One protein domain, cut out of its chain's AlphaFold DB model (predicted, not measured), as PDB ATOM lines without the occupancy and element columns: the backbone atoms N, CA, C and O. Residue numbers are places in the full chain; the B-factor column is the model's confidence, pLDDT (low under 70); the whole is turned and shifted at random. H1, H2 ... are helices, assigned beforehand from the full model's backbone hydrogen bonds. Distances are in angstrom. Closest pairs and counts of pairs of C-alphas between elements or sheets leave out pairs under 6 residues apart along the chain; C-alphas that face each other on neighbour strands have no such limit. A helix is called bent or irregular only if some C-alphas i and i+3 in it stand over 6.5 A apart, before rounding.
ATOM      1  N   SER A 117     268.320 292.020 252.868       36.81
ATOM      2  CA  SER A 117     269.120 290.783 252.886       36.81
ATOM      3  C   SER A 117     270.157 290.768 254.018       36.81
ATOM      4  O   SER A 117     270.316 289.745 254.685       36.81
ATOM      5  N   GLU A 118     270.793 291.908 254.295       31.97
ATOM      6  CA  GLU A 118     271.746 292.078 255.397       31.97
ATOM      7  C   GLU A 118     271.070 292.010 256.767       31.97
ATOM      8  O   GLU A 118     271.540 291.288 257.645       31.97
ATOM      9  N   GLN A 119     269.916 292.663 256.938       32.78
ATOM     10  CA  GLN A 119     269.131 292.586 258.174       32.78
ATOM     11  C   GLN A 119     268.615 291.166 258.437       32.78
ATOM     12  O   GLN A 119     268.600 290.711 259.579       32.78
ATOM     13  N   ARG A 120     268.232 290.417 257.393       36.34
ATOM     14  CA  ARG A 120     267.853 288.998 257.514       36.34
ATOM     15  C   ARG A 120     269.038 288.112 257.879       36.34
ATOM     16  O   ARG A 120     268.847 287.153 258.624       36.34
ATOM     17  N   ARG A 121     270.233 288.402 257.356       31.72
ATOM     18  CA  ARG A 121     271.466 287.672 257.683       31.72
ATOM     19  C   ARG A 121     271.880 287.929 259.132       31.72
ATOM     20  O   ARG A 121     272.095 286.970 259.860       31.72
ATOM     21  N   MET A 122     271.871 289.190 259.567       32.00
ATOM     22  CA  MET A 122     272.114 289.567 260.964       32.00
ATOM     23  C   MET A 122     271.085 288.934 261.904       32.00
ATOM     24  O   MET A 122     271.466 288.242 262.836       32.00
ATOM     25  N   LYS A 123     269.782 289.048 261.610       32.47
ATOM     26  CA  LYS A 123     268.725 288.418 262.417       32.47
ATOM     27  C   LYS A 123     268.890 286.896 262.513       32.47
ATOM     28  O   LYS A 123     268.668 286.335 263.577       32.47
ATOM     29  N   LYS A 124     269.298 286.219 261.430       32.75
ATOM     30  CA  LYS A 124     269.591 284.776 261.450       32.75
ATOM     31  C   LYS A 124     270.806 284.429 262.314       32.75
ATOM     32  O   LYS A 124     270.722 283.443 263.029       32.75
ATOM     33  N   ASN A 125     271.887 285.207 262.263       32.38
ATOM     34  CA  ASN A 125     273.094 284.940 263.055       32.38
ATOM     35  C   ASN A 125     272.841 285.138 264.556       32.38
ATOM     36  O   ASN A 125     273.178 284.262 265.342       32.38
ATOM     37  N   VAL A 126     272.111 286.194 264.928       35.19
ATOM     38  CA  VAL A 126     271.727 286.458 266.324       35.19
ATOM     39  C   VAL A 126     270.812 285.346 266.880       35.19
ATOM     40  O   VAL A 126     271.006 284.887 268.000       35.19
ATOM     41  N   ILE A 127     269.855 284.843 266.082       36.00
ATOM     42  CA  ILE A 127     269.009 283.686 266.455       36.00
ATOM     43  C   ILE A 127     269.837 282.402 266.627       36.00
ATOM     44  O   ILE A 127     269.463 281.517 267.383       36.00
ATOM     45  N   ILE A 128     270.950 282.248 265.911       36.16
ATOM     46  CA  ILE A 128     271.796 281.053 266.032       36.16
ATOM     47  C   ILE A 128     272.693 281.150 267.277       36.16
ATOM     48  O   ILE A 128     272.825 280.159 267.987       36.16
ATOM     49  N   GLU A 129     273.238 282.331 267.578       51.84
ATOM     50  CA  GLU A 129     274.070 282.596 268.764       51.84
ATOM     51  C   GLU A 129     273.291 282.427 270.082       51.84
ATOM     52  O   GLU A 129     273.797 281.848 271.044       51.84
ATOM     53  N   GLY A 130     272.022 282.845 270.115       62.72
ATOM     54  CA  GLY A 130     271.165 282.694 271.292       62.72
ATOM     55  C   GLY A 130     270.757 281.247 271.614       62.72
ATOM     56  O   GLY A 130     270.496 280.919 272.775       62.72
ATOM     57  N   LYS A 131     270.762 280.344 270.622       72.12
ATOM     58  CA  LYS A 131     270.326 278.944 270.790       72.12
ATOM     59  C   LYS A 131     271.207 278.130 271.711       72.12
ATOM     60  O   LYS A 131     270.671 277.335 272.487       72.12
ATOM     61  N   VAL A 132     272.526 278.301 271.624       81.44
ATOM     62  CA  VAL A 132     273.461 277.574 272.492       81.44
ATOM     63  C   VAL A 132     273.144 277.937 273.935       81.44
ATOM     64  O   VAL A 132     272.786 277.063 274.719       81.44
ATOM     65  N   LEU A 133     273.148 279.230 274.265       78.81
ATOM     66  CA  LEU A 133     272.880 279.674 275.626       78.81
ATOM     67  C   LEU A 133     271.497 279.278 276.124       78.81
ATOM     68  O   LEU A 133     271.383 278.757 277.231       78.81
ATOM     69  N   HIS A 134     270.458 279.519 275.322       79.88
ATOM     70  CA  HIS A 134     269.098 279.153 275.691       79.88
ATOM     71  C   HIS A 134     269.023 277.664 276.043       79.88
ATOM     72  O   HIS A 134     268.475 277.293 277.077       79.88
ATOM     73  N   THR A 135     269.656 276.817 275.230       84.38
ATOM     74  CA  THR A 135     269.711 275.375 275.467       84.38
ATOM     75  C   THR A 135     270.444 275.042 276.764       84.38
ATOM     76  O   THR A 135     269.906 274.306 277.590       84.38
ATOM     77  N   VAL A 136     271.645 275.593 276.977       85.56
ATOM     78  CA  VAL A 136     272.437 275.340 278.193       85.56
ATOM     79  C   VAL A 136     271.675 275.765 279.450       85.56
ATOM     80  O   VAL A 136     271.614 275.011 280.428       85.56
ATOM     81  N   ALA A 137     271.052 276.942 279.409       82.06
ATOM     82  CA  ALA A 137     270.286 277.494 280.516       82.06
ATOM     83  C   ALA A 137     269.009 276.684 280.792       82.06
ATOM     84  O   ALA A 137     268.746 276.314 281.936       82.06
ATOM     85  N   MET A 138     268.222 276.351 279.764       84.81
ATOM     86  CA  MET A 138     266.964 275.613 279.937       84.81
ATOM     87  C   MET A 138     267.181 274.153 280.336       84.81
ATOM     88  O   MET A 138     266.412 273.616 281.134       84.81
ATOM     89  N   LEU A 139     268.256 273.522 279.857       88.62
ATOM     90  CA  LEU A 139     268.660 272.193 280.318       88.62
ATOM     91  C   LEU A 139     269.271 272.211 281.719       88.62
ATOM     92  O   LEU A 139     269.511 271.135 282.267       88.62
ATOM     93  N   ASN A 140     269.496 273.391 282.313       88.25
ATOM     94  CA  ASN A 140     270.067 273.566 283.646       88.25
ATOM     95  C   ASN A 140     271.383 272.779 283.802       88.25
ATOM     96  O   ASN A 140     271.538 272.001 284.750       88.25
ATOM     97  N   ILE A 141     272.274 272.886 282.805       89.38
ATOM     98  CA  ILE A 141     273.542 272.135 282.750       89.38
ATOM     99  C   ILE A 141     274.426 272.482 283.951       89.38
ATOM    100  O   ILE A 141     274.973 271.577 284.588       89.38
ATOM    101  N   PHE A 142     274.498 273.774 284.272       87.50
ATOM    102  CA  PHE A 142     275.217 274.329 285.414       87.50
ATOM    103  C   PHE A 142     274.228 274.831 286.466       87.50
ATOM    104  O   PHE A 142     273.143 275.294 286.128       87.50
ATOM    105  N   LYS A 143     274.611 274.731 287.746       87.62
ATOM    106  CA  LYS A 143     273.793 275.206 288.872       87.62
ATOM    107  C   LYS A 143     273.697 276.734 288.911       87.62
ATOM    108  O   LYS A 143     272.665 277.259 289.308       87.62
ATOM    109  N   ASP A 144     274.782 277.415 288.550       84.31
ATOM    110  CA  ASP A 144     274.846 278.868 288.429       84.31
ATOM    111  C   ASP A 144     274.839 279.240 286.943       84.31
ATOM    112  O   ASP A 144     275.705 278.805 286.179       84.31
ATOM    113  N   SER A 145     273.863 280.053 286.535       80.81
ATOM    114  CA  SER A 145     273.746 280.579 285.174       80.81
ATOM    115  C   SER A 145     275.000 281.354 284.735       80.81
ATOM    116  O   SER A 145     275.347 281.324 283.554       80.81
ATOM    117  N   LYS A 146     275.732 281.976 285.674       82.81
ATOM    118  CA  LYS A 146     276.972 282.713 285.386       82.81
ATOM    119  C   LYS A 146     278.133 281.801 284.974       82.81
ATOM    120  O   LYS A 146     279.027 282.230 284.255       82.81
ATOM    121  N   THR A 147     278.110 280.520 285.358       86.75
ATOM    122  CA  THR A 147     279.201 279.588 285.041       86.75
ATOM    123  C   THR A 147     279.434 279.471 283.541       86.75
ATOM    124  O   THR A 147     280.577 279.505 283.114       86.75
ATOM    125  N   PHE A 148     278.383 279.336 282.730       87.62
ATOM    126  CA  PHE A 148     278.557 279.139 281.288       87.62
ATOM    127  C   PHE A 148     278.991 280.416 280.565       87.62
ATOM    128  O   PHE A 148     279.802 280.354 279.649       87.62
ATOM    129  N   VAL A 149     278.470 281.570 280.983       82.12
ATOM    130  CA  VAL A 149     278.719 282.852 280.303       82.12
ATOM    131  C   VAL A 149     280.126 283.398 280.537       82.12
ATOM    132  O   VAL A 149     280.607 284.231 279.771       82.12
ATOM    133  N   ASP A 150     280.804 282.894 281.566       86.62
ATOM    134  CA  ASP A 150     282.200 283.198 281.878       86.62
ATOM    135  C   ASP A 150     283.191 282.231 281.218       86.62
ATOM    136  O   ASP A 150     284.401 282.417 281.343       86.62
ATOM    137  N   LYS A 151     282.716 281.177 280.541       88.88
ATOM    138  CA  LYS A 151     283.617 280.231 279.879       88.88
ATOM    139  C   LYS A 151     284.164 280.832 278.584       88.88
ATOM    140  O   LYS A 151     283.370 281.225 277.724       88.88
ATOM    141  N   ARG A 155     287.323 278.219 270.075       89.25
ATOM    142  CA  ARG A 155     287.286 278.584 268.652       89.25
ATOM    143  C   ARG A 155     286.404 279.805 268.445       89.25
ATOM    144  O   ARG A 155     285.767 280.276 269.385       89.25
ATOM    145  N   ASP A 156     286.376 280.319 267.224       82.88
ATOM    146  CA  ASP A 156     285.539 281.469 266.910       82.88
ATOM    147  C   ASP A 156     284.046 281.126 267.076       82.88
ATOM    148  O   ASP A 156     283.625 280.004 266.757       82.88
ATOM    149  N   PRO A 157     283.229 282.073 267.573       80.12
ATOM    150  CA  PRO A 157     281.819 281.819 267.847       80.12
ATOM    151  C   PRO A 157     281.048 281.279 266.644       80.12
ATOM    152  O   PRO A 157     280.179 280.421 266.788       80.12
ATOM    153  N   GLU A 158     281.365 281.763 265.444       80.88
ATOM    154  CA  GLU A 158     280.720 281.361 264.201       80.88
ATOM    155  C   GLU A 158     280.905 279.860 263.913       80.88
ATOM    156  O   GLU A 158     279.967 279.204 263.452       80.88
ATOM    157  N   GLU A 159     282.072 279.294 264.239       84.81
ATOM    158  CA  GLU A 159     282.356 277.864 264.077       84.81
ATOM    159  C   GLU A 159     281.597 277.011 265.095       84.81
ATOM    160  O   GLU A 159     280.949 276.031 264.723       84.81
ATOM    161  N   ILE A 160     281.643 277.406 266.372       83.31
ATOM    162  CA  ILE A 160     280.956 276.702 267.466       83.31
ATOM    163  C   ILE A 160     279.450 276.669 267.193       83.31
ATOM    164  O   ILE A 160     278.801 275.631 267.315       83.31
ATOM    165  N   ASN A 161     278.890 277.790 266.746       82.12
ATOM    166  CA  ASN A 161     277.482 277.900 266.392       82.12
ATOM    167  C   ASN A 161     277.097 277.034 265.183       82.12
ATOM    168  O   ASN A 161     276.028 276.412 265.176       82.12
ATOM    169  N   ALA A 162     277.950 276.979 264.156       84.25
ATOM    170  CA  ALA A 162     277.729 276.119 262.999       84.25
ATOM    171  C   ALA A 162     277.748 274.632 263.391       84.25
ATOM    172  O   ALA A 162     276.874 273.870 262.963       84.25
ATOM    173  N   GLU A 163     278.686 274.233 264.252       88.94
ATOM    174  CA  GLU A 163     278.765 272.870 264.776       88.94
ATOM    175  C   GLU A 163     277.558 272.523 265.646       88.94
ATOM    176  O   GLU A 163     276.939 271.479 265.433       88.94
ATOM    177  N   PHE A 164     277.163 273.411 266.565       87.00
ATOM    178  CA  PHE A 164     275.990 273.205 267.415       87.00
ATOM    179  C   PHE A 164     274.744 272.938 266.569       87.00
ATOM    180  O   PHE A 164     274.004 271.985 266.805       87.00
ATOM    181  N   LYS A 165     274.542 273.738 265.517       86.50
ATOM    182  CA  LYS A 165     273.423 273.567 264.588       86.50
ATOM    183  C   LYS A 165     273.477 272.235 263.834       86.50
ATOM    184  O   LYS A 165     272.430 271.648 263.570       86.50
ATOM    185  N   SER A 166     274.673 271.784 263.464       90.56
ATOM    186  CA  SER A 166     274.873 270.498 262.792       90.56
ATOM    187  C   SER A 166     274.556 269.325 263.729       90.56
ATOM    188  O   SER A 166     273.770 268.441 263.381       90.56
ATOM    189  N   ARG A 167     275.099 269.356 264.955       91.81
ATOM    190  CA  ARG A 167     274.962 268.298 265.971       91.81
ATOM    191  C   ARG A 167     273.547 268.210 266.544       91.81
ATOM    192  O   ARG A 167     273.045 267.113 266.774       91.81
ATOM    193  N   PHE A 168     272.882 269.350 266.722       89.38
ATOM    194  CA  PHE A 168     271.534 269.464 267.283       89.38
ATOM    195  C   PHE A 168     270.533 269.982 266.239       89.38
ATOM    196  O   PHE A 168     269.853 270.989 266.429       89.38
ATOM    197  N   SER A 169     270.443 269.280 265.107       84.94
ATOM    198  CA  SER A 169     269.543 269.632 263.997       84.94
ATOM    199  C   SER A 169     268.056 269.373 264.289       84.94
ATOM    200  O   SER A 169     267.184 269.968 263.651       84.94
ATOM    201  N   ARG A 170     267.758 268.506 265.266       86.81
ATOM    202  CA  ARG A 170     266.402 268.214 265.757       86.81
ATOM    203  C   ARG A 170     266.047 269.046 266.988       86.81
ATOM    204  O   ARG A 170     266.915 269.616 267.639       86.81
ATOM    205  N   THR A 171     264.765 269.055 267.348       84.12
ATOM    206  CA  THR A 171     264.307 269.648 268.611       84.12
ATOM    207  C   THR A 171     265.042 269.018 269.795       84.12
ATOM    208  O   THR A 171     265.095 267.791 269.926       84.12
ATOM    209  N   ILE A 172     265.615 269.884 270.630       86.62
ATOM    210  CA  ILE A 172     266.358 269.513 271.831       86.62
ATOM    211  C   ILE A 172     265.367 269.252 272.969       86.62
ATOM    212  O   ILE A 172     264.373 269.961 273.134       86.62
ATOM    213  N   THR A 173     265.631 268.216 273.752       89.19
ATOM    214  CA  THR A 173     264.815 267.767 274.884       89.19
ATOM    215  C   THR A 173     265.685 267.587 276.120       89.19
ATOM    216  O   THR A 173     266.911 267.593 276.033       89.19
ATOM    217  N   THR A 174     265.071 267.359 277.280       88.06
ATOM    218  CA  THR A 174     265.804 267.066 278.523       88.06
ATOM    219  C   THR A 174     266.758 265.868 278.418       88.06
ATOM    220  O   THR A 174     267.763 265.838 279.123       88.06
ATOM    221  N   ASN A 175     266.511 264.920 277.508       89.94
ATOM    222  CA  ASN A 175     267.392 263.767 277.274       89.94
ATOM    223  C   ASN A 175     268.711 264.135 276.583       89.94
ATOM    224  O   ASN A 175     269.672 263.375 276.643       89.94
ATOM    225  N   ASP A 176     268.778 265.302 275.942       92.44
ATOM    226  CA  ASP A 176     269.977 265.779 275.255       92.44
ATOM    227  C   ASP A 176     270.986 266.426 276.214       92.44
ATOM    228  O   ASP A 176     272.046 266.873 275.785       92.44
ATOM    229  N   ARG A 177     270.680 266.457 277.520       92.62
ATOM    230  CA  ARG A 177     271.484 267.104 278.562       92.62
ATOM    231  C   ARG A 177     272.954 266.683 278.540       92.62
ATOM    232  O   ARG A 177     273.816 267.554 278.538       92.62
ATOM    233  N   GLU A 178     273.245 265.383 278.495       95.44
ATOM    234  CA  GLU A 178     274.638 264.907 278.476       95.44
ATOM    235  C   GLU A 178     275.326 265.186 277.136       95.44
ATOM    236  O   GLU A 178     276.471 265.617 277.118       95.44
ATOM    237  N   ALA A 179     274.614 265.059 276.012       95.25
ATOM    238  CA  ALA A 179     275.174 265.397 274.703       95.25
ATOM    239  C   ALA A 179     275.527 266.892 274.596       95.25
ATOM    240  O   ALA A 179     276.563 267.247 274.034       95.25
ATOM    241  N   VAL A 180     274.681 267.769 275.149       93.69
ATOM    242  CA  VAL A 180     274.940 269.212 275.243       93.69
ATOM    243  C   VAL A 180     276.093 269.494 276.205       93.69
ATOM    244  O   VAL A 180     276.929 270.335 275.893       93.69
ATOM    245  N   ARG A 181     276.196 268.782 277.336       95.12
ATOM    246  CA  ARG A 181     277.345 268.909 278.244       95.12
ATOM    247  C   ARG A 181     278.658 268.561 277.540       95.12
ATOM    248  O   ARG A 181     279.570 269.379 277.576       95.12
ATOM    249  N   SER A 182     278.726 267.426 276.841       96.25
ATOM    250  CA  SER A 182     279.920 267.046 276.075       96.25
ATOM    251  C   SER A 182     280.262 268.087 275.009       96.25
ATOM    252  O   SER A 182     281.412 268.494 274.898       96.25
ATOM    253  N   PHE A 183     279.261 268.611 274.289       95.56
ATOM    254  CA  PHE A 183     279.482 269.700 273.334       95.56
ATOM    255  C   PHE A 183     280.130 270.934 273.987       95.56
ATOM    256  O   PHE A 183     281.016 271.546 273.387       95.56
ATOM    257  N   ILE A 184     279.710 271.303 275.203       92.75
ATOM    258  CA  ILE A 184     280.291 272.436 275.938       92.75
ATOM    259  C   ILE A 184     281.738 272.137 276.335       92.75
ATOM    260  O   ILE A 184     282.604 272.970 276.100       92.75
ATOM    261  N   GLU A 185     282.014 270.962 276.900       94.62
ATOM    262  CA  GLU A 185     283.366 270.558 277.320       94.62
ATOM    263  C   GLU A 185     284.348 270.500 276.140       94.62
ATOM    264  O   GLU A 185     285.519 270.864 276.270       94.62
ATOM    265  N   GLU A 186     283.867 270.101 274.962       96.00
ATOM    266  CA  GLU A 186     284.642 270.086 273.723       96.00
ATOM    267  C   GLU A 186     284.977 271.514 273.249       96.00
ATOM    268  O   GLU A 186     286.126 271.778 272.889       96.00
ATOM    269  N   ASN A 187     284.027 272.455 273.320       91.12
ATOM    270  CA  ASN A 187     284.105 273.761 272.645       91.12
ATOM    271  C   ASN A 187     284.435 274.971 273.539       91.12
ATOM    272  O   ASN A 187     284.854 276.012 273.025       91.12
ATOM    273  N   PHE A 188     284.273 274.851 274.852       93.19
ATOM    274  CA  PHE A 188     284.448 275.931 275.825       93.19
ATOM    275  C   PHE A 188     285.459 275.527 276.901       93.19
ATOM    276  O   PHE A 188     285.599 274.348 277.230       93.19
TER     277      PHE A 188
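What this domain is: This is residues 117 to 151 and 155 to 188 of the 509 residues of the protein "Trehalase" of Toxocara canis (UniProt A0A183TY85). One long helix, H1, runs into a small body of three shorter helices, with its first residues, 117 to 124, sticking out free as an arm. H3 crosses H1 near the middle of its length, H4 crosses near its last part, and the two make a V whose near ends are the first part of H3 and the last part of H4, while the short helix H2 sits by the end of H1. The packing is thin, for H1 and H3 are the one pair of helices that clearly touch. The printed part has 69 residues with four named helices in the order H1, H2, H3, H4 and no named strand, and its class is all helix. It is compact, with a radius of gyration of the C-alphas of 12.4 A, and spans 39 by 26 by 20 A, the arm adding to the longest span.

How they stand to each other: H1, residues 117 to 138, has a kink of 28 degrees near residue 132. H2, residues 145 to 149, is close to H1 but not clearly touching, the closest C-alphas being those of Ala 137 and Ser 145, 6.6 A apart. H3, residues 157 to 167, touches H1, which meets it with residues 128 to 132 alone; the closest C-alphas are those of Glu 129 and Asn 161, 6.3 A apart. H1 and H3 run the same way at a steep tilt of 68 degrees, only just short of about perpendicular. H4, residues 174 to 187, is close to H1 but not clearly touching, with the closest C-alphas, Val 136 and Val 180, 7.2 A apart. H1 and H4 are only just about perpendicular, at 70.2 degrees. H3 and H4 are close but not clearly touching, the closest C-alphas, Ile 160 and Asn 187, being 6.7 A apart; they run opposite ways at a steep tilt of 38 degrees. H2 is apart from H3 and from H4. In H3 every O i to N i+4 pair is within hydrogen-bond range, against 15 of 18 in H1, 8 of 10 in H4 and 0 of 1 in H2, where 1 of 2 O i to N i+3 pairs is within range.

Where its parts are: H1 begins at C-alpha 117, (269.120, 290.783, 252.886), and is 31.1 A from first to last C-alpha; it is neither bent nor irregular, but only just, with C-alphas 129 and 132 6.3 A apart. H2 is 7.3 A long, H3 15.3 A, with C-alpha 157 at (281.819, 281.819, 267.847), and H4 20.4 A, ending at C-alpha 187, (284.105, 273.761, 272.645). H4 is irregular, with C-alphas 175 and 178 7.4 A apart.

The domain as a whole: The C-alphas farthest apart are those of Ser 117 and Lys 143, 39.5 A. Residues 152 to 154 are cut out, and C-alphas 151 and 155 are 11.9 A apart across the cut, in the link from H2 to H3. The links from H1 to H2 and from H3 to H4 are short. The mean pLDDT of the printed part is 77.2, and residues 117 to 130 are under 70.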